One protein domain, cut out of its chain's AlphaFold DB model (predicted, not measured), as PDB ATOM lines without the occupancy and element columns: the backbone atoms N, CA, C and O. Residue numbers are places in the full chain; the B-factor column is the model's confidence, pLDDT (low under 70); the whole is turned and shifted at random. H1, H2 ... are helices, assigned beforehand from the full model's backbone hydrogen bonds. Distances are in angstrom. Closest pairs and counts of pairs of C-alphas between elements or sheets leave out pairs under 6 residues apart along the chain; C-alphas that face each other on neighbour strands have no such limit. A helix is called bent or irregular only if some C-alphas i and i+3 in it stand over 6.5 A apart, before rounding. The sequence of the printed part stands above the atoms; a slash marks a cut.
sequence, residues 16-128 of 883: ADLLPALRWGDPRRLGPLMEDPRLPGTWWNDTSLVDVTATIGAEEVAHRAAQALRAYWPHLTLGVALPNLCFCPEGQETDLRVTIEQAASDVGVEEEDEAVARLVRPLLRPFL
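Overview. This is residues 16 to 128 of the 883 residues of an uncharacterized protein of Streptomyces azureus (UniProt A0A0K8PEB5). Two longer helices, H5 and H10, cross through the body at a steep angle and make its core, and eight short helices are set round them in a rounded shell. H2 packs on H5 and H4 on the last residues of H10, while H9 and H7 pack on H10 on another side; H1 and H3 lie beyond H5 from H10, and H6 is near H1, H7 and H9. The printed part has 113 residues with ten named helices, H1 to H10 in order along the chain, and no named strand: the class is all helix. It is compact, with a radius of gyration of the C-alphas of 13.1 A and spans of 34 by 28 by 26 A.

Arrangement. H1, residues 20 to 23, comes first, and H2, residues 27 to 34, follows after a tight link. H3, residues 43 to 46, only just touches H1, with 3 pairs of C-alphas within 8 A, the closest being those of Arg 23 and Asn 45 at 6.4 A. H4, residues 49 to 56, is close to H3 but not clearly touching, the closest C-alphas, of Trp 43 and Val 52, being 7.9 A apart. H5, residues 58 to 72, touches H4 only at the corner, with residues 58 to 61, and only just, with 3 pairs of C-alphas within 8 A; C-alphas 53 and 61 are the closest, 6.9 A apart. With residues 64 to 68 H5 touches H2, opposite ways at a steep tilt of 48 degrees, the closest C-alphas being those of Met 34 and Arg 64, 6.0 A apart. H6, residues 78 to 81, touches no helix; its closest C-alpha to H1 is that of Ala 81, 6.1 A from that of Ala 21. H7, residues 83 to 87, and H8, residues 89 to 92, touch only at the corner, and only just, with 3 pairs of C-alphas within 8 A; the closest are those of Leu 85 and Gly 91, 4.8 A apart. H9, residues 100 to 105, only just touches H5, with 3 pairs of C-alphas within 8 A, the closest being those of Arg 70 and Ile 100 at 6.4 A; they are about perpendicular, at 80 degrees. H10, residues 109 to 128, is the hub, touching five helices. It touches H5 with 23 pairs of C-alphas within 8 A, opposite ways at a steep tilt of 52 degrees, and the closest C-alphas, of Ala 62 and Ala 117, are 4.9 A apart. It touches H9 with residues 111 to 116, the closest C-alphas being those of Ala 104 and Glu 112 at 4.5 A. It touches H7 with residues 119 to 123, closest at Leu 85 and Leu 123, whose C-alphas are 6.6 A apart, and only just touches H8, with 3 pairs of C-alphas within 8 A, closest at Glu 90 and Pro 122, 7.2 A. With residues 124 to 128 it touches H4, the closest C-alphas being those of Val 50 and Phe 127, 5.0 A apart. The helix packing is mostly crossed: leaving out helices that touch only at the corner or at their ends, 0 of the 5 touching pairs with a tilt are at a shallow tilt. Every O i to N i+4 pair is within hydrogen-bond range in H4, H5 and H9, against 2 of 4 in H2, 0 of 1 in H7 and 6 of 16 in H10, where O i to N i+3 gives 1 of 2 in H7 and 10 of 17 in H10; H1, H3, H6 and H8 are too short for an O i to N i+4 pair.

Along the chain. H1 begins at C-alpha 20, (26.351, -43.653, -14.951). H4 is 10.3 A long from first to last C-alpha, and H5 is 21.0 A, from C-alpha 58 at (23.442, -29.880, -3.946). H10 is 29.3 A long and ends at C-alpha 128, (16.230, -28.692, -5.332); it has a kink of 54 degrees near residue 122. H10 is irregular, with C-alphas 110 and 113 7.8 A apart, and H2 is only just irregular, with C-alphas 29 and 32 6.7 A apart.

Size, cuts and confidence. The two C-alphas farthest apart are those of Pro 37 and Glu 93, at 35.9 A. The printed part, 16 to 128, has no cut, and no link is long. The mean pLDDT of the printed part is 84.5; residues 106 to 110 and residue 128 are under 70.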
ATOM      1  N   ALA A  16      23.931 -42.028  -9.286       89.31
ATOM      2  CA  ALA A  16      24.383 -42.939 -10.334       89.31
ATOM      3  C   ALA A  16      23.425 -43.037 -11.539       89.31
ATOM      4  O   ALA A  16      23.830 -43.520 -12.594       89.31
ATOM      5  N   ASP A  17      22.166 -42.592 -11.416       85.19
ATOM      6  CA  ASP A  17      21.264 -42.436 -12.567       85.19
ATOM      7  C   ASP A  17      21.628 -41.194 -13.406       85.19
ATOM      8  O   ASP A  17      21.422 -41.185 -14.620       85.19
ATOM      9  N   LEU A  18      22.188 -40.150 -12.781       85.56
ATOM     10  CA  LEU A  18      22.669 -38.952 -13.479       85.56
ATOM     11  C   LEU A  18      24.113 -39.092 -13.970       85.56
ATOM     12  O   LEU A  18      24.470 -38.512 -14.997       85.56
ATOM     13  N   LEU A  19      24.926 -39.842 -13.224       89.25
ATOM     14  CA  LEU A  19      26.341 -40.095 -13.468       89.25
ATOM     15  C   LEU A  19      26.566 -41.608 -13.604       89.25
ATOM     16  O   LEU A  19      26.986 -42.252 -12.636       89.25
ATOM     17  N   PRO A  20      26.318 -42.202 -14.786       81.50
ATOM     18  CA  PRO A  20      26.351 -43.653 -14.951       81.50
ATOM     19  C   PRO A  20      27.676 -44.290 -14.523       81.50
ATOM     20  O   PRO A  20      27.672 -45.382 -13.970       81.50
ATOM     21  N   ALA A  21      28.807 -43.592 -14.685       81.56
ATOM     22  CA  ALA A  21      30.123 -44.074 -14.254       81.56
ATOM     23  C   ALA A  21      30.156 -44.529 -12.779       81.56
ATOM     24  O   ALA A  21      30.824 -45.510 -12.455       81.56
ATOM     25  N   LEU A  22      29.378 -43.884 -11.898       85.38
ATOM     26  CA  LEU A  22      29.297 -44.251 -10.481       85.38
ATOM     27  C   LEU A  22      28.613 -45.605 -10.246       85.38
ATOM     28  O   LEU A  22      28.954 -46.281  -9.280       85.38
ATOM     29  N   ARG A  23      27.706 -46.032 -11.138       81.88
ATOM     30  CA  ARG A  23      26.969 -47.304 -11.025       81.88
ATOM     31  C   ARG A  23      27.884 -48.524 -11.090       81.88
ATOM     32  O   ARG A  23      27.602 -49.539 -10.464       81.88
ATOM     33  N   TRP A  24      28.957 -48.429 -11.869       74.81
ATOM     34  CA  TRP A  24      29.896 -49.530 -12.104       74.81
ATOM     35  C   TRP A  24      31.234 -49.338 -11.384       74.81
ATOM     36  O   TRP A  24      32.148 -50.146 -11.550       74.81
ATOM     37  N   GLY A  25      31.372 -48.274 -10.588       77.06
ATOM     38  CA  GLY A  25      32.551 -48.049  -9.759       77.06
ATOM     39  C   GLY A  25      32.550 -48.940  -8.517       77.06
ATOM     40  O   GLY A  25      31.519 -49.113  -7.874       77.06
ATOM     41  N   ASP A  26      33.717 -49.481  -8.155       80.31
ATOM     42  CA  ASP A  26      33.891 -50.262  -6.923       80.31
ATOM     43  C   ASP A  26      33.555 -49.393  -5.691       80.31
ATOM     44  O   ASP A  26      34.273 -48.417  -5.423       80.31
ATOM     45  N   PRO A  27      32.515 -49.739  -4.905       80.69
ATOM     46  CA  PRO A  27      32.113 -48.963  -3.737       80.69
ATOM     47  C   PRO A  27      33.222 -48.763  -2.702       80.69
ATOM     48  O   PRO A  27      33.261 -47.723  -2.047       80.69
ATOM     49  N   ARG A  28      34.170 -49.706  -2.585       80.94
ATOM     50  CA  ARG A  28      35.306 -49.598  -1.649       80.94
ATOM     51  C   ARG A  28      36.307 -48.522  -2.059       80.94
ATOM     52  O   ARG A  28      37.031 -48.004  -1.214       80.94
ATOM     53  N   ARG A  29      36.365 -48.198  -3.354       82.44
ATOM     54  CA  ARG A  29      37.203 -47.121  -3.898       82.44
ATOM     55  C   ARG A  29      36.467 -45.785  -3.884       82.44
ATOM     56  O   ARG A  29      37.072 -44.759  -3.599       82.44
ATOM     57  N   LEU A  30      35.162 -45.786  -4.142       85.69
ATOM     58  CA  LEU A  30      34.352 -44.567  -4.101       85.69
ATOM     59  C   LEU A  30      34.109 -44.054  -2.672       85.69
ATOM     60  O   LEU A  30      34.048 -42.841  -2.481       85.69
ATOM     61  N   GLY A  31      34.039 -44.950  -1.679       84.25
ATOM     62  CA  GLY A  31      33.764 -44.637  -0.271       84.25
ATOM     63  C   GLY A  31      34.541 -43.436   0.287       84.25
ATOM     64  O   GLY A  31      33.904 -42.468   0.688       84.25
ATOM     65  N   PRO A  32      35.888 -43.398   0.213       86.62
ATOM     66  CA  PRO A  32      36.683 -42.284   0.739       86.62
ATOM     67  C   PRO A  32      36.347 -40.888   0.186       86.62
ATOM     68  O   PRO A  32      36.639 -39.900   0.851       86.62
ATOM     69  N   LEU A  33      35.773 -40.794  -1.018       86.88
ATOM     70  CA  LEU A  33      35.368 -39.521  -1.634       86.88
ATOM     71  C   LEU A  33      33.865 -39.251  -1.460       86.88
ATOM     72  O   LEU A  33      33.434 -38.103  -1.356       86.88
ATOM     73  N   MET A  34      33.046 -40.305  -1.441       89.25
ATOM     74  CA  MET A  34      31.586 -40.189  -1.438       89.25
ATOM     75  C   MET A  34      30.953 -40.249  -0.047       89.25
ATOM     76  O   MET A  34      29.858 -39.720   0.122       89.25
ATOM     77  N   GLU A  35      31.580 -40.878   0.945       86.50
ATOM     78  CA  GLU A  35      30.980 -41.089   2.268       86.50
ATOM     79  C   GLU A  35      30.695 -39.769   3.000       86.50
ATOM     80  O   GLU A  35      31.566 -38.907   3.149       86.50
ATOM     81  N   ASP A  36      29.467 -39.631   3.499       85.69
ATOM     82  CA  ASP A  36      29.064 -38.589   4.444       85.69
ATOM     83  C   ASP A  36      28.369 -39.281   5.628       85.69
ATOM     84  O   ASP A  36      27.493 -40.117   5.402       85.69
ATOM     85  N   PRO A  37      28.725 -38.962   6.886       82.44
ATOM     86  CA  PRO A  37      28.165 -39.621   8.068       82.44
ATOM     87  C   PRO A  37      26.650 -39.430   8.238       82.44
ATOM     88  O   PRO A  37      26.040 -40.126   9.047       82.44
ATOM     89  N   ARG A  38      26.040 -38.479   7.520       78.94
ATOM     90  CA  ARG A  38      24.591 -38.229   7.532       78.94
ATOM     91  C   ARG A  38      23.827 -39.072   6.510       78.94
ATOM     92  O   ARG A  38      22.601 -39.059   6.542       78.94
ATOM     93  N   LEU A  39      24.517 -39.764   5.603       83.62
ATOM     94  CA  LEU A  39      23.911 -40.550   4.529       83.62
ATOM     95  C   LEU A  39      24.239 -42.047   4.672       83.62
ATOM     96  O   LEU A  39      25.279 -42.398   5.231       83.62
ATOM     97  N   PRO A  40      23.384 -42.951   4.159       77.94
ATOM     98  CA  PRO A  40      23.672 -44.382   4.141       77.94
ATOM     99  C   PRO A  40      24.947 -44.728   3.353       77.94
ATOM    100  O   PRO A  40      25.356 -44.017   2.429       77.94
ATOM    101  N   GLY A  41      25.554 -45.875   3.672       78.62
ATOM    102  CA  GLY A  41      26.647 -46.425   2.870       78.62
ATOM    103  C   GLY A  41      26.200 -46.626   1.420       78.62
ATOM    104  O   GLY A  41      25.112 -47.137   1.172       78.62
ATOM    105  N   THR A  42      27.027 -46.212   0.458       86.50
ATOM    106  CA  THR A  42      26.719 -46.267  -0.987       86.50
ATOM    107  C   THR A  42      25.500 -45.452  -1.444       86.50
ATOM    108  O   THR A  42      24.878 -45.782  -2.452       86.50
ATOM    109  N   TRP A  43      25.181 -44.348  -0.754       89.44
ATOM    110  CA  TRP A  43      24.012 -43.499  -1.045       89.44
ATOM    111  C   TRP A  43      23.865 -43.075  -2.515       89.44
ATOM    112  O   TRP A  43      22.751 -42.897  -2.998       89.44
ATOM    113  N   TRP A  44      24.970 -42.943  -3.252       90.94
ATOM    114  CA  TRP A  44      24.964 -42.542  -4.660       90.94
ATOM    115  C   TRP A  44      24.284 -43.557  -5.591       90.94
ATOM    116  O   TRP A  44      23.927 -43.181  -6.706       90.94
ATOM    117  N   ASN A  45      24.083 -44.806  -5.155       85.06
ATOM    118  CA  ASN A  45      23.410 -45.849  -5.935       85.06
ATOM    119  C   ASN A  45      21.910 -45.951  -5.641       85.06
ATOM    120  O   ASN A  45      21.124 -46.105  -6.573       85.06
ATOM    121  N   ASP A  46      21.532 -45.835  -4.364       79.12
ATOM    122  CA  ASP A  46      20.214 -46.282  -3.897       79.12
ATOM    123  C   ASP A  46      19.433 -45.218  -3.107       79.12
ATOM    124  O   ASP A  46      18.267 -45.433  -2.779       79.12
ATOM    125  N   THR A  47      20.043 -44.069  -2.786       81.31
ATOM    126  CA  THR A  47      19.370 -42.972  -2.066       81.31
ATOM    127  C   THR A  47      18.883 -41.903  -3.037       81.31
ATOM    128  O   THR A  47      19.613 -41.480  -3.936       81.31
ATOM    129  N   SER A  48      17.644 -41.448  -2.838       84.75
ATOM    130  CA  SER A  48      17.026 -40.403  -3.653       84.75
ATOM    131  C   SER A  48      17.828 -39.108  -3.619       84.75
ATOM    132  O   SER A  48      18.178 -38.608  -2.549       84.75
ATOM    133  N   LEU A  49      18.069 -38.508  -4.784       84.81
ATOM    134  CA  LEU A  49      18.730 -37.210  -4.886       84.81
ATOM    135  C   LEU A  49      17.950 -36.093  -4.192       84.81
ATOM    136  O   LEU A  49      18.570 -35.126  -3.758       84.81
ATOM    137  N   VAL A  50      16.628 -36.224  -4.039       78.50
ATOM    138  CA  VAL A  50      15.822 -35.278  -3.251       78.50
ATOM    139  C   VAL A  50      16.285 -35.289  -1.791       78.50
ATOM    140  O   VAL A  50      16.631 -34.241  -1.247       78.50
ATOM    141  N   ASP A  51      16.413 -36.473  -1.192       75.25
ATOM    142  CA  ASP A  51      16.825 -36.628   0.208       75.25
ATOM    143  C   ASP A  51      18.306 -36.289   0.412       75.25
ATOM    144  O   ASP A  51      18.684 -35.623   1.379       75.25
ATOM    145  N   VAL A  52      19.163 -36.693  -0.530       80.50
ATOM    146  CA  VAL A  52      20.602 -36.400  -0.491       80.50
ATOM    147  C   VAL A  52      20.839 -34.891  -0.566       80.50
ATOM    148  O   VAL A  52      21.563 -34.336   0.264       80.50
ATOM    149  N   THR A  53      20.223 -34.203  -1.534       84.12
ATOM    150  CA  THR A  53      20.403 -32.751  -1.690       84.12
ATOM    151  C   THR A  53      19.775 -31.965  -0.540       84.12
ATOM    152  O   THR A  53      20.338 -30.940  -0.161       84.12
ATOM    153  N   ALA A  54      18.701 -32.462   0.082       77.06
ATOM    154  CA  ALA A  54      18.153 -31.894   1.315       77.06
ATOM    155  C   ALA A  54      19.080 -32.088   2.535       77.06
ATOM    156  O   ALA A  54      19.153 -31.214   3.397       77.06
ATOM    157  N   THR A  55      19.812 -33.206   2.602       78.69
ATOM    158  CA  THR A  55      20.651 -33.568   3.761       78.69
ATOM    159  C   THR A  55      22.031 -32.915   3.735       78.69
ATOM    160  O   THR A  55      22.493 -32.391   4.755       78.69
ATOM    161  N   ILE A  56      22.721 -32.965   2.589       84.00
ATOM    162  CA  ILE A  56      24.108 -32.486   2.464       84.00
ATOM    163  C   ILE A  56      24.250 -31.257   1.557       84.00
ATOM    164  O   ILE A  56      25.290 -30.606   1.591       84.00
ATOM    165  N   GLY A  57      23.196 -30.880   0.825       84.50
ATOM    166  CA  GLY A  57      23.194 -29.753  -0.111       84.50
ATOM    167  C   GLY A  57      23.662 -30.149  -1.514       84.50
ATOM    168  O   GLY A  57      24.597 -30.929  -1.673       84.50
ATOM    169  N   ALA A  58      23.048 -29.585  -2.559       87.12
ATOM    170  CA  ALA A  58      23.442 -29.880  -3.946       87.12
ATOM    171  C   ALA A  58      24.879 -29.458  -4.288       87.12
ATOM    172  O   ALA A  58      25.509 -30.084  -5.134       87.12
ATOM    173  N   GLU A  59      25.404 -28.431  -3.621       88.19
ATOM    174  CA  GLU A  59      26.796 -28.001  -3.782       88.19
ATOM    175  C   GLU A  59      27.783 -29.082  -3.338       88.19
ATOM    176  O   GLU A  59      28.707 -29.426  -4.071       88.19
ATOM    177  N   GLU A  60      27.529 -29.683  -2.178       91.00
ATOM    178  CA  GLU A  60      28.355 -30.761  -1.642       91.00
ATOM    179  C   GLU A  60      28.256 -32.022  -2.512       91.00
ATOM    180  O   GLU A  60      29.267 -32.660  -2.806       91.00
ATOM    181  N   VAL A  61      27.051 -32.352  -2.995       93.44
ATOM    182  CA  VAL A  61      26.835 -33.463  -3.939       93.44
ATOM    183  C   VAL A  61      27.628 -33.249  -5.227       93.44
ATOM    184  O   VAL A  61      28.298 -34.172  -5.694       93.44
ATOM    185  N   ALA A  62      27.577 -32.043  -5.801       93.88
ATOM    186  CA  ALA A  62      28.292 -31.712  -7.028       93.88
ATOM    187  C   ALA A  62      29.814 -31.771  -6.841       93.88
ATOM    188  O   ALA A  62      30.514 -32.303  -7.704       93.88
ATOM    189  N   HIS A  63      30.321 -31.275  -5.710       93.62
ATOM    190  CA  HIS A  63      31.749 -31.293  -5.398       93.62
ATOM    191  C   HIS A  63      32.283 -32.719  -5.231       93.62
ATOM    192  O   HIS A  63      33.286 -33.097  -5.837       93.62
ATOM    193  N   ARG A  64      31.556 -33.553  -4.487       94.12
ATOM    194  CA  ARG A  64      31.854 -34.978  -4.328       94.12
ATOM    195  C   ARG A  64      31.862 -35.687  -5.673       94.12
ATOM    196  O   ARG A  64      32.870 -36.282  -6.053       94.12
ATOM    197  N   ALA A  65      30.784 -35.557  -6.443       93.69
ATOM    198  CA  ALA A  65      30.683 -36.125  -7.782       93.69
ATOM    199  C   ALA A  65      31.875 -35.736  -8.679       93.69
ATOM    200  O   ALA A  65      32.454 -36.599  -9.339       93.69
ATOM    201  N   ALA A  66      32.278 -34.463  -8.656       93.25
ATOM    202  CA  ALA A  66      33.435 -33.968  -9.392       93.25
ATOM    203  C   ALA A  66      34.744 -34.649  -8.966       93.25
ATOM    204  O   ALA A  66      35.478 -35.139  -9.825       93.25
ATOM    205  N   GLN A  67      34.999 -34.764  -7.660       92.19
ATOM    206  CA  GLN A  67      36.182 -35.452  -7.135       92.19
ATOM    207  C   GLN A  67      36.233 -36.920  -7.562       92.19
ATOM    208  O   GLN A  67      37.275 -37.397  -8.010       92.19
ATOM    209  N   ALA A  68      35.112 -37.643  -7.478       93.25
ATOM    210  CA  ALA A  68      35.056 -39.040  -7.904       93.25
ATOM    211  C   ALA A  68      35.293 -39.198  -9.414       93.25
ATOM    212  O   ALA A  68      36.070 -40.060  -9.828       93.25
ATOM    213  N   LEU A  69      34.665 -38.350 -10.234       92.44
ATOM    214  CA  LEU A  69      34.848 -38.358 -11.686       92.44
ATOM    215  C   LEU A  69      36.303 -38.083 -12.076       92.44
ATOM    216  O   LEU A  69      36.861 -38.805 -12.901       92.44
ATOM    217  N   ARG A  70      36.943 -37.093 -11.447       92.06
ATOM    218  CA  ARG A  70      38.347 -36.751 -11.708       92.06
ATOM    219  C   ARG A  70      39.324 -37.814 -11.219       92.06
ATOM    220  O   ARG A  70      40.291 -38.109 -11.914       92.06
ATOM    221  N   ALA A  71      39.078 -38.399 -10.047       91.25
ATOM    222  CA  ALA A  71      39.977 -39.384  -9.455       91.25
ATOM    223  C   ALA A  71      39.966 -40.722 -10.209       91.25
ATOM    224  O   ALA A  71      41.012 -41.353 -10.360       91.25
ATOM    225  N   TYR A  72      38.794 -41.160 -10.677       91.69
ATOM    226  CA  TYR A  72      38.626 -42.511 -11.218       91.69
ATOM    227  C   TYR A  72      38.417 -42.561 -12.730       91.69
ATOM    228  O   TYR A  72      38.787 -43.556 -13.357       91.69
ATOM    229  N   TRP A  73      37.895 -41.492 -13.334       93.44
ATOM    230  CA  TRP A  73      37.581 -41.451 -14.764       93.44
ATOM    231  C   TRP A  73      38.016 -40.154 -15.471       93.44
ATOM    232  O   TRP A  73      37.247 -39.612 -16.265       93.44
ATOM    233  N   PRO A  74      39.264 -39.677 -15.290       92.50
ATOM    234  CA  PRO A  74      39.730 -38.431 -15.914       92.50
ATOM    235  C   PRO A  74      39.674 -38.465 -17.452       92.50
ATOM    236  O   PRO A  74      39.475 -37.441 -18.100       92.50
ATOM    237  N   HIS A  75      39.794 -39.662 -18.032       92.06
ATOM    238  CA  HIS A  75      39.827 -39.918 -19.471       92.06
ATOM    239  C   HIS A  75      38.443 -39.989 -20.136       92.06
ATOM    240  O   HIS A  75      38.371 -40.004 -21.365       92.06
ATOM    241  N   LEU A  76      37.348 -40.083 -19.370       92.44
ATOM    242  CA  LEU A  76      36.010 -40.122 -19.963       92.44
ATOM    243  C   LEU A  76      35.635 -38.743 -20.505       92.44
ATOM    244  O   LEU A  76      35.932 -37.717 -19.894       92.44
ATOM    245  N   THR A  77      34.961 -38.725 -21.654       93.25
ATOM    246  CA  THR A  77      34.399 -37.491 -22.207       93.25
ATOM    247  C   THR A  77      33.208 -37.026 -21.380       93.25
ATOM    248  O   THR A  77      32.460 -37.845 -20.834       93.25
ATOM    249  N   LEU A  78      32.998 -35.711 -21.309       87.69
ATOM    250  CA  LEU A  78      31.883 -35.123 -20.564       87.69
ATOM    251  C   LEU A  78      30.529 -35.690 -21.011       87.69
ATOM    252  O   LEU A  78      29.688 -35.979 -20.169       87.69
ATOM    253  N   GLY A  79      30.330 -35.931 -22.311       83.38
ATOM    254  CA  GLY A  79      29.092 -36.520 -22.833       83.38
ATOM    255  C   GLY A  79      28.842 -37.974 -22.411       83.38
ATOM    256  O   GLY A  79      27.696 -38.409 -22.400       83.38
ATOM    257  N   VAL A  80      29.889 -38.724 -22.050       83.69
ATOM    258  CA  VAL A  80      29.761 -40.099 -21.533       83.69
ATOM    259  C   VAL A  80      29.589 -40.096 -20.016       83.69
ATOM    260  O   VAL A  80      28.779 -40.854 -19.487       83.69
ATOM    261  N   ALA A  81      30.332 -39.244 -19.308       86.06
ATOM    262  CA  ALA A  81      30.271 -39.159 -17.852       86.06
ATOM    263  C   ALA A  81      28.995 -38.465 -17.343       86.06
ATOM    264  O   ALA A  81      28.441 -38.869 -16.321       86.06
ATOM    265  N   LEU A  82      28.529 -37.442 -18.064       89.19
ATOM    266  CA  LEU A  82      27.379 -36.597 -17.741       89.19
ATOM    267  C   LEU A  82      26.403 -36.559 -18.933       89.19
ATOM    268  O   LEU A  82      26.175 -35.495 -19.514       89.19
ATOM    269  N   PRO A  83      25.801 -37.694 -19.328       81.44
ATOM    270  CA  PRO A  83      24.979 -37.766 -20.537       81.44
ATOM    271  C   PRO A  83      23.784 -36.811 -20.491       81.44
ATOM    272  O   PRO A  83      23.389 -36.258 -21.513       81.44
ATOM    273  N   ASN A  84      23.252 -36.543 -19.296       83.25
ATOM    274  CA  ASN A  84      22.107 -35.657 -19.108       83.25
ATOM    275  C   ASN A  84      22.453 -34.164 -19.231       83.25
ATOM    276  O   ASN A  84      21.552 -33.329 -19.315       83.25
ATOM    277  N   LEU A  85      23.743 -33.814 -19.278       84.06
ATOM    278  CA  LEU A  85      24.188 -32.428 -19.405       84.06
ATOM    279  C   LEU A  85      23.730 -31.818 -20.729       84.06
ATOM    280  O   LEU A  85      23.361 -30.650 -20.753       84.06
ATOM    281  N   CYS A  86      23.631 -32.619 -21.797       78.56
ATOM    282  CA  CYS A  86      23.170 -32.153 -23.109       78.56
ATOM    283  C   CYS A  86      21.726 -31.608 -23.113       78.56
ATOM    284  O   CYS A  86      21.359 -30.860 -24.021       78.56
ATOM    285  N   PHE A  87      20.921 -31.941 -22.098       75.44
ATOM    286  CA  PHE A  87      19.553 -31.443 -21.935       75.44
ATOM    287  C   PHE A  87      19.463 -30.155 -21.100       75.44
ATOM    288  O   PHE A  87      18.382 -29.581 -20.987       75.44
ATOM    289  N   CYS A  88      20.576 -29.683 -20.530       78.81
ATOM    290  CA  CYS A  88      20.644 -28.428 -19.782       78.81
ATOM    291  C   CYS A  88      21.196 -27.292 -20.666       78.81
ATOM    292  O   CYS A  88      22.090 -27.548 -21.476       78.81
ATOM    293  N   PRO A  89      20.744 -26.034 -20.489       77.50
ATOM    294  CA  PRO A  89      21.298 -24.881 -21.207       77.50
ATOM    295  C   PRO A  89      22.826 -24.778 -21.090       77.50
ATOM    296  O   PRO A  89      23.512 -24.556 -22.081       77.50
ATOM    297  N   GLU A  90      23.373 -25.043 -19.902       80.75
ATOM    298  CA  GLU A  90      24.815 -25.025 -19.639       80.75
ATOM    299  C   GLU A  90      25.585 -26.094 -20.433       80.75
ATOM    300  O   GLU A  90      26.732 -25.885 -20.826       80.75
ATOM    301  N   GLY A  91      24.959 -27.241 -20.712       76.31
ATOM    302  CA  GLY A  91      25.574 -28.298 -21.510       76.31
ATOM    303  C   GLY A  91      25.526 -28.056 -23.012       76.31
ATOM    304  O   GLY A  91      26.325 -28.643 -23.735       76.31
ATOM    305  N   GLN A  92      24.636 -27.181 -23.487       76.25
ATOM    306  CA  GLN A  92      24.604 -26.759 -24.891       76.25
ATOM    307  C   GLN A  92      25.755 -25.801 -25.230       76.25
ATOM    308  O   GLN A  92      26.181 -25.739 -26.381       76.25
ATOM    309  N   GLU A  93      26.275 -25.084 -24.228       78.12
ATOM    310  CA  GLU A  93      27.428 -24.180 -24.347       78.12
ATOM    311  C   GLU A  93      28.772 -24.876 -24.052       78.12
ATOM    312  O   GLU A  93      29.833 -24.300 -24.292       78.12
ATOM    313  N   THR A  94      28.739 -26.123 -23.570       82.12
ATOM    314  CA  THR A  94      29.924 -26.917 -23.212       82.12
ATOM    315  C   THR A  94      30.280 -27.899 -24.333       82.12
ATOM    316  O   THR A  94      29.417 -28.620 -24.832       82.12
ATOM    317  N   ASP A  95      31.559 -27.998 -24.717       86.69
ATOM    318  CA  ASP A  95      31.997 -29.042 -25.654       86.69
ATOM    319  C   ASP A  95      32.010 -30.414 -24.964       86.69
ATOM    320  O   ASP A  95      32.957 -30.784 -24.278       86.69
ATOM    321  N   LEU A  96      30.963 -31.212 -25.168       87.50
ATOM    322  CA  LEU A  96      30.820 -32.526 -24.530       87.50
ATOM    323  C   LEU A  96      31.851 -33.575 -24.994       87.50
ATOM    324  O   LEU A  96      31.874 -34.688 -24.459       87.50
ATOM    325  N   ARG A  97      32.685 -33.261 -25.997       87.44
ATOM    326  CA  ARG A  97      33.727 -34.163 -26.510       87.44
ATOM    327  C   ARG A  97      35.034 -34.076 -25.733       87.44
ATOM    328  O   ARG A  97      35.856 -34.979 -25.888       87.44
ATOM    329  N   VAL A  98      35.239 -33.035 -24.923       90.69
ATOM    330  CA  VAL A  98      36.437 -32.951 -24.082       90.69
ATOM    331  C   VAL A  98      36.357 -33.956 -22.936       90.69
ATOM    332  O   VAL A  98      35.273 -34.335 -22.484       90.69
ATOM    333  N   THR A  99      37.519 -34.417 -22.490       93.56
ATOM    334  CA  THR A  99      37.641 -35.295 -21.317       93.56
ATOM    335  C   THR A  99      37.435 -34.522 -20.018       93.56
ATOM    336  O   THR A  99      37.610 -33.304 -19.984       93.56
ATOM    337  N   ILE A 100      37.083 -35.219 -18.936       91.44
ATOM    338  CA  ILE A 100      36.974 -34.623 -17.595       91.44
ATOM    339  C   ILE A 100      38.284 -33.929 -17.192       91.44
ATOM    340  O   ILE A 100      38.253 -32.832 -16.641       91.44
ATOM    341  N   GLU A 101      39.435 -34.532 -17.499       90.06
ATOM    342  CA  GLU A 101      40.752 -33.944 -17.232       90.06
ATOM    343  C   GLU A 101      40.974 -32.642 -18.006       90.06
ATOM    344  O   GLU A 101      41.420 -31.652 -17.430       90.06
ATOM    345  N   GLN A 102      40.610 -32.610 -19.290       88.31
ATOM    346  CA  GLN A 102      40.704 -31.399 -20.110       88.31
ATOM    347  C   GLN A 102      39.761 -30.300 -19.609       88.31
ATOM    348  O   GLN A 102      40.193 -29.164 -19.453       88.31
ATOM    349  N   ALA A 103      38.515 -30.647 -19.277       85.38
ATOM    350  CA  ALA A 103      37.537 -29.704 -18.734       85.38
ATOM    351  C   ALA A 103      37.974 -29.093 -17.391       85.38
ATOM    352  O   ALA A 103      37.648 -27.945 -17.097       85.38
ATOM    353  N   ALA A 104      38.715 -29.852 -16.579       85.88
ATOM    354  CA  ALA A 104      39.284 -29.373 -15.325       85.88
ATOM    355  C   ALA A 104      40.539 -28.504 -15.541       85.88
ATOM    356  O   ALA A 104      40.706 -27.494 -14.863       85.88
ATOM    357  N   SER A 105      41.387 -28.872 -16.508       79.75
ATOM    358  CA  SER A 105      42.687 -28.231 -16.781       79.75
ATOM    359  C   SER A 105      42.590 -26.850 -17.441       79.75
ATOM    360  O   SER A 105      43.571 -26.107 -17.455       79.75
ATOM    361  N   ASP A 106      41.426 -26.491 -17.993       67.12
ATOM    362  CA  ASP A 106      41.164 -25.161 -18.564       67.12
ATOM    363  C   ASP A 106      41.051 -24.061 -17.484       67.12
ATOM    364  O   ASP A 106      40.979 -22.867 -17.794       67.12
ATOM    365  N   VAL A 107      41.073 -24.454 -16.206       65.06
ATOM    366  CA  VAL A 107      40.982 -23.592 -15.022       65.06
ATOM    367  C   VAL A 107      42.217 -23.832 -14.136       65.06
ATOM    368  O   VAL A 107      42.877 -24.860 -14.243       65.06
ATOM    369  N   GLY A 108      42.611 -22.866 -13.298       68.50
ATOM    370  CA  GLY A 108      43.805 -23.020 -12.447       68.50
ATOM    371  C   GLY A 108      43.711 -24.228 -11.500       68.50
ATOM    372  O   GLY A 108      42.615 -24.601 -11.106       68.50
ATOM    373  N   VAL A 109      44.857 -24.794 -11.087       65.94
ATOM    374  CA  VAL A 109      44.959 -26.051 -10.298       65.94
ATOM    375  C   VAL A 109      44.078 -26.071  -9.036       65.94
ATOM    376  O   VAL A 109      43.570 -27.115  -8.639       65.94
ATOM    377  N   GLU A 110      43.856 -24.914  -8.406       67.75
ATOM    378  CA  GLU A 110      43.010 -24.785  -7.207       67.75
ATOM    379  C   GLU A 110      41.493 -24.812  -7.506       67.75
ATOM    380  O   GLU A 110      40.691 -24.953  -6.588       67.75
ATOM    381  N   GLU A 111      41.085 -24.713  -8.775       77.31
ATOM    382  CA  GLU A 111      39.686 -24.669  -9.230       77.31
ATOM    383  C   GLU A 111      39.270 -25.895 -10.062       77.31
ATOM    384  O   GLU A 111      38.148 -25.947 -10.559       77.31
ATOM    385  N   GLU A 112      40.132 -26.900 -10.210       83.50
ATOM    386  CA  GLU A 112      39.889 -28.049 -11.093       83.50
ATOM    387  C   GLU A 112      38.661 -28.893 -10.677       83.50
ATOM    388  O   GLU A 112      37.870 -29.306 -11.527       83.50
ATOM    389  N   ASP A 113      38.454 -29.123  -9.372       83.94
ATOM    390  CA  ASP A 113      37.251 -29.808  -8.858       83.94
ATOM    391  C   ASP A 113      35.996 -28.951  -9.039       83.94
ATOM    392  O   ASP A 113      34.921 -29.444  -9.377       83.94
ATOM    393  N   GLU A 114      36.140 -27.645  -8.839       88.88
ATOM    394  CA  GLU A 114      35.062 -26.670  -8.963       88.88
ATOM    395  C   GLU A 114      34.618 -26.507 -10.428       88.88
ATOM    396  O   GLU A 114      33.427 -26.359 -10.707       88.88
ATOM    397  N   ALA A 115      35.549 -26.609 -11.378       87.31
ATOM    398  CA  ALA A 115      35.272 -26.604 -12.810       87.31
ATOM    399  C   ALA A 115      34.325 -27.746 -13.206       87.31
ATOM    400  O   ALA A 115      33.326 -27.520 -13.891       87.31
ATOM    401  N   VAL A 116      34.592 -28.958 -12.712       89.12
ATOM    402  CA  VAL A 116      33.743 -30.131 -12.964       89.12
ATOM    403  C   VAL A 116      32.453 -30.065 -12.138       89.12
ATOM    404  O   VAL A 116      31.383 -30.394 -12.651       89.12
ATOM    405  N   ALA A 117      32.496 -29.563 -10.900       91.19
ATOM    406  CA  ALA A 117      31.303 -29.397 -10.065       91.19
ATOM    407  C   ALA A 117      30.277 -28.445 -10.708       91.19
ATOM    408  O   ALA A 117      29.078 -28.736 -10.697       91.19
ATOM    409  N   ARG A 118      30.728 -27.361 -11.363       89.69
ATOM    410  CA  ARG A 118      29.864 -26.450 -12.144       89.69
ATOM    411  C   ARG A 118      29.079 -27.161 -13.244       89.69
ATOM    412  O   ARG A 118      27.968 -26.729 -13.540       89.69
ATOM    413  N   LEU A 119      29.615 -28.240 -13.811       89.88
ATOM    414  CA  LEU A 119      28.945 -29.040 -14.838       89.88
ATOM    415  C   LEU A 119      27.928 -30.023 -14.242       89.88
ATOM    416  O   LEU A 119      26.952 -30.372 -14.899       89.88
ATOM    417  N   VAL A 120      28.107 -30.442 -12.986       91.31
ATOM    418  CA  VAL A 120      27.168 -31.333 -12.284       91.31
ATOM    419  C   VAL A 120      25.977 -30.557 -11.705       91.31
ATOM    420  O   VAL A 120      24.849 -31.048 -11.740       91.31
ATOM    421  N   ARG A 121      26.181 -29.325 -11.219       90.88
ATOM    422  CA  ARG A 121      25.129 -28.497 -10.585       90.88
ATOM    423  C   ARG A 121      23.824 -28.371 -11.390       90.88
ATOM    424  O   ARG A 121      22.763 -28.528 -10.783       90.88
ATOM    425  N   PRO A 122      23.833 -28.103 -12.715       86.62
ATOM    426  CA  PRO A 122      22.604 -28.002 -13.500       86.62
ATOM    427  C   PRO A 122      21.754 -29.274 -13.440       86.62
ATOM    428  O   PRO A 122      20.530 -29.180 -13.385       86.62
ATOM    429  N   LEU A 123      22.397 -30.444 -13.359       88.12
ATOM    430  CA  LEU A 123      21.732 -31.747 -13.284       88.12
ATOM    431  C   LEU A 123      21.003 -31.965 -11.957       88.12
ATOM    432  O   LEU A 123      20.058 -32.746 -11.902       88.12
ATOM    433  N   LEU A 124      21.424 -31.274 -10.894       88.12
ATOM    434  CA  LEU A 124      20.826 -31.383  -9.564       88.12
ATOM    435  C   LEU A 124      19.630 -30.440  -9.367       88.12
ATOM    436  O   LEU A 124      18.825 -30.651  -8.462       88.12
ATOM    437  N   ARG A 125      19.466 -29.420 -10.224       83.19
ATOM    438  CA  ARG A 125      18.375 -28.432 -10.123       83.19
ATOM    439  C   ARG A 125      16.969 -29.036 -10.023       83.19
ATOM    440  O   ARG A 125      16.201 -28.514  -9.215       83.19
ATOM    441  N   PRO A 126      16.609 -30.107 -10.762       75.19
ATOM    442  CA  PRO A 126      15.282 -30.719 -10.653       75.19
ATOM    443  C   PRO A 126      14.952 -31.249  -9.251       75.19
ATOM    444  O   PRO A 126      13.781 -31.398  -8.919       75.19
ATOM    445  N   PHE A 127      15.969 -31.510  -8.426       77.75
ATOM    446  CA  PHE A 127      15.831 -32.105  -7.093       77.75
ATOM    447  C   PHE A 127      15.856 -31.062  -5.968       77.75
ATOM    448  O   PHE A 127      15.533 -31.380  -4.830       77.75
ATOM    449  N   LEU A 128      16.179 -29.803  -6.290       69.31
ATOM    450  CA  LEU A 128      16.230 -28.692  -5.332       69.31
ATOM    451  C   LEU A 128      14.856 -28.109  -4.988       69.31
ATOM    452  O   LEU A 128      14.705 -27.433  -3.973       69.31
TER     453      LEU A 128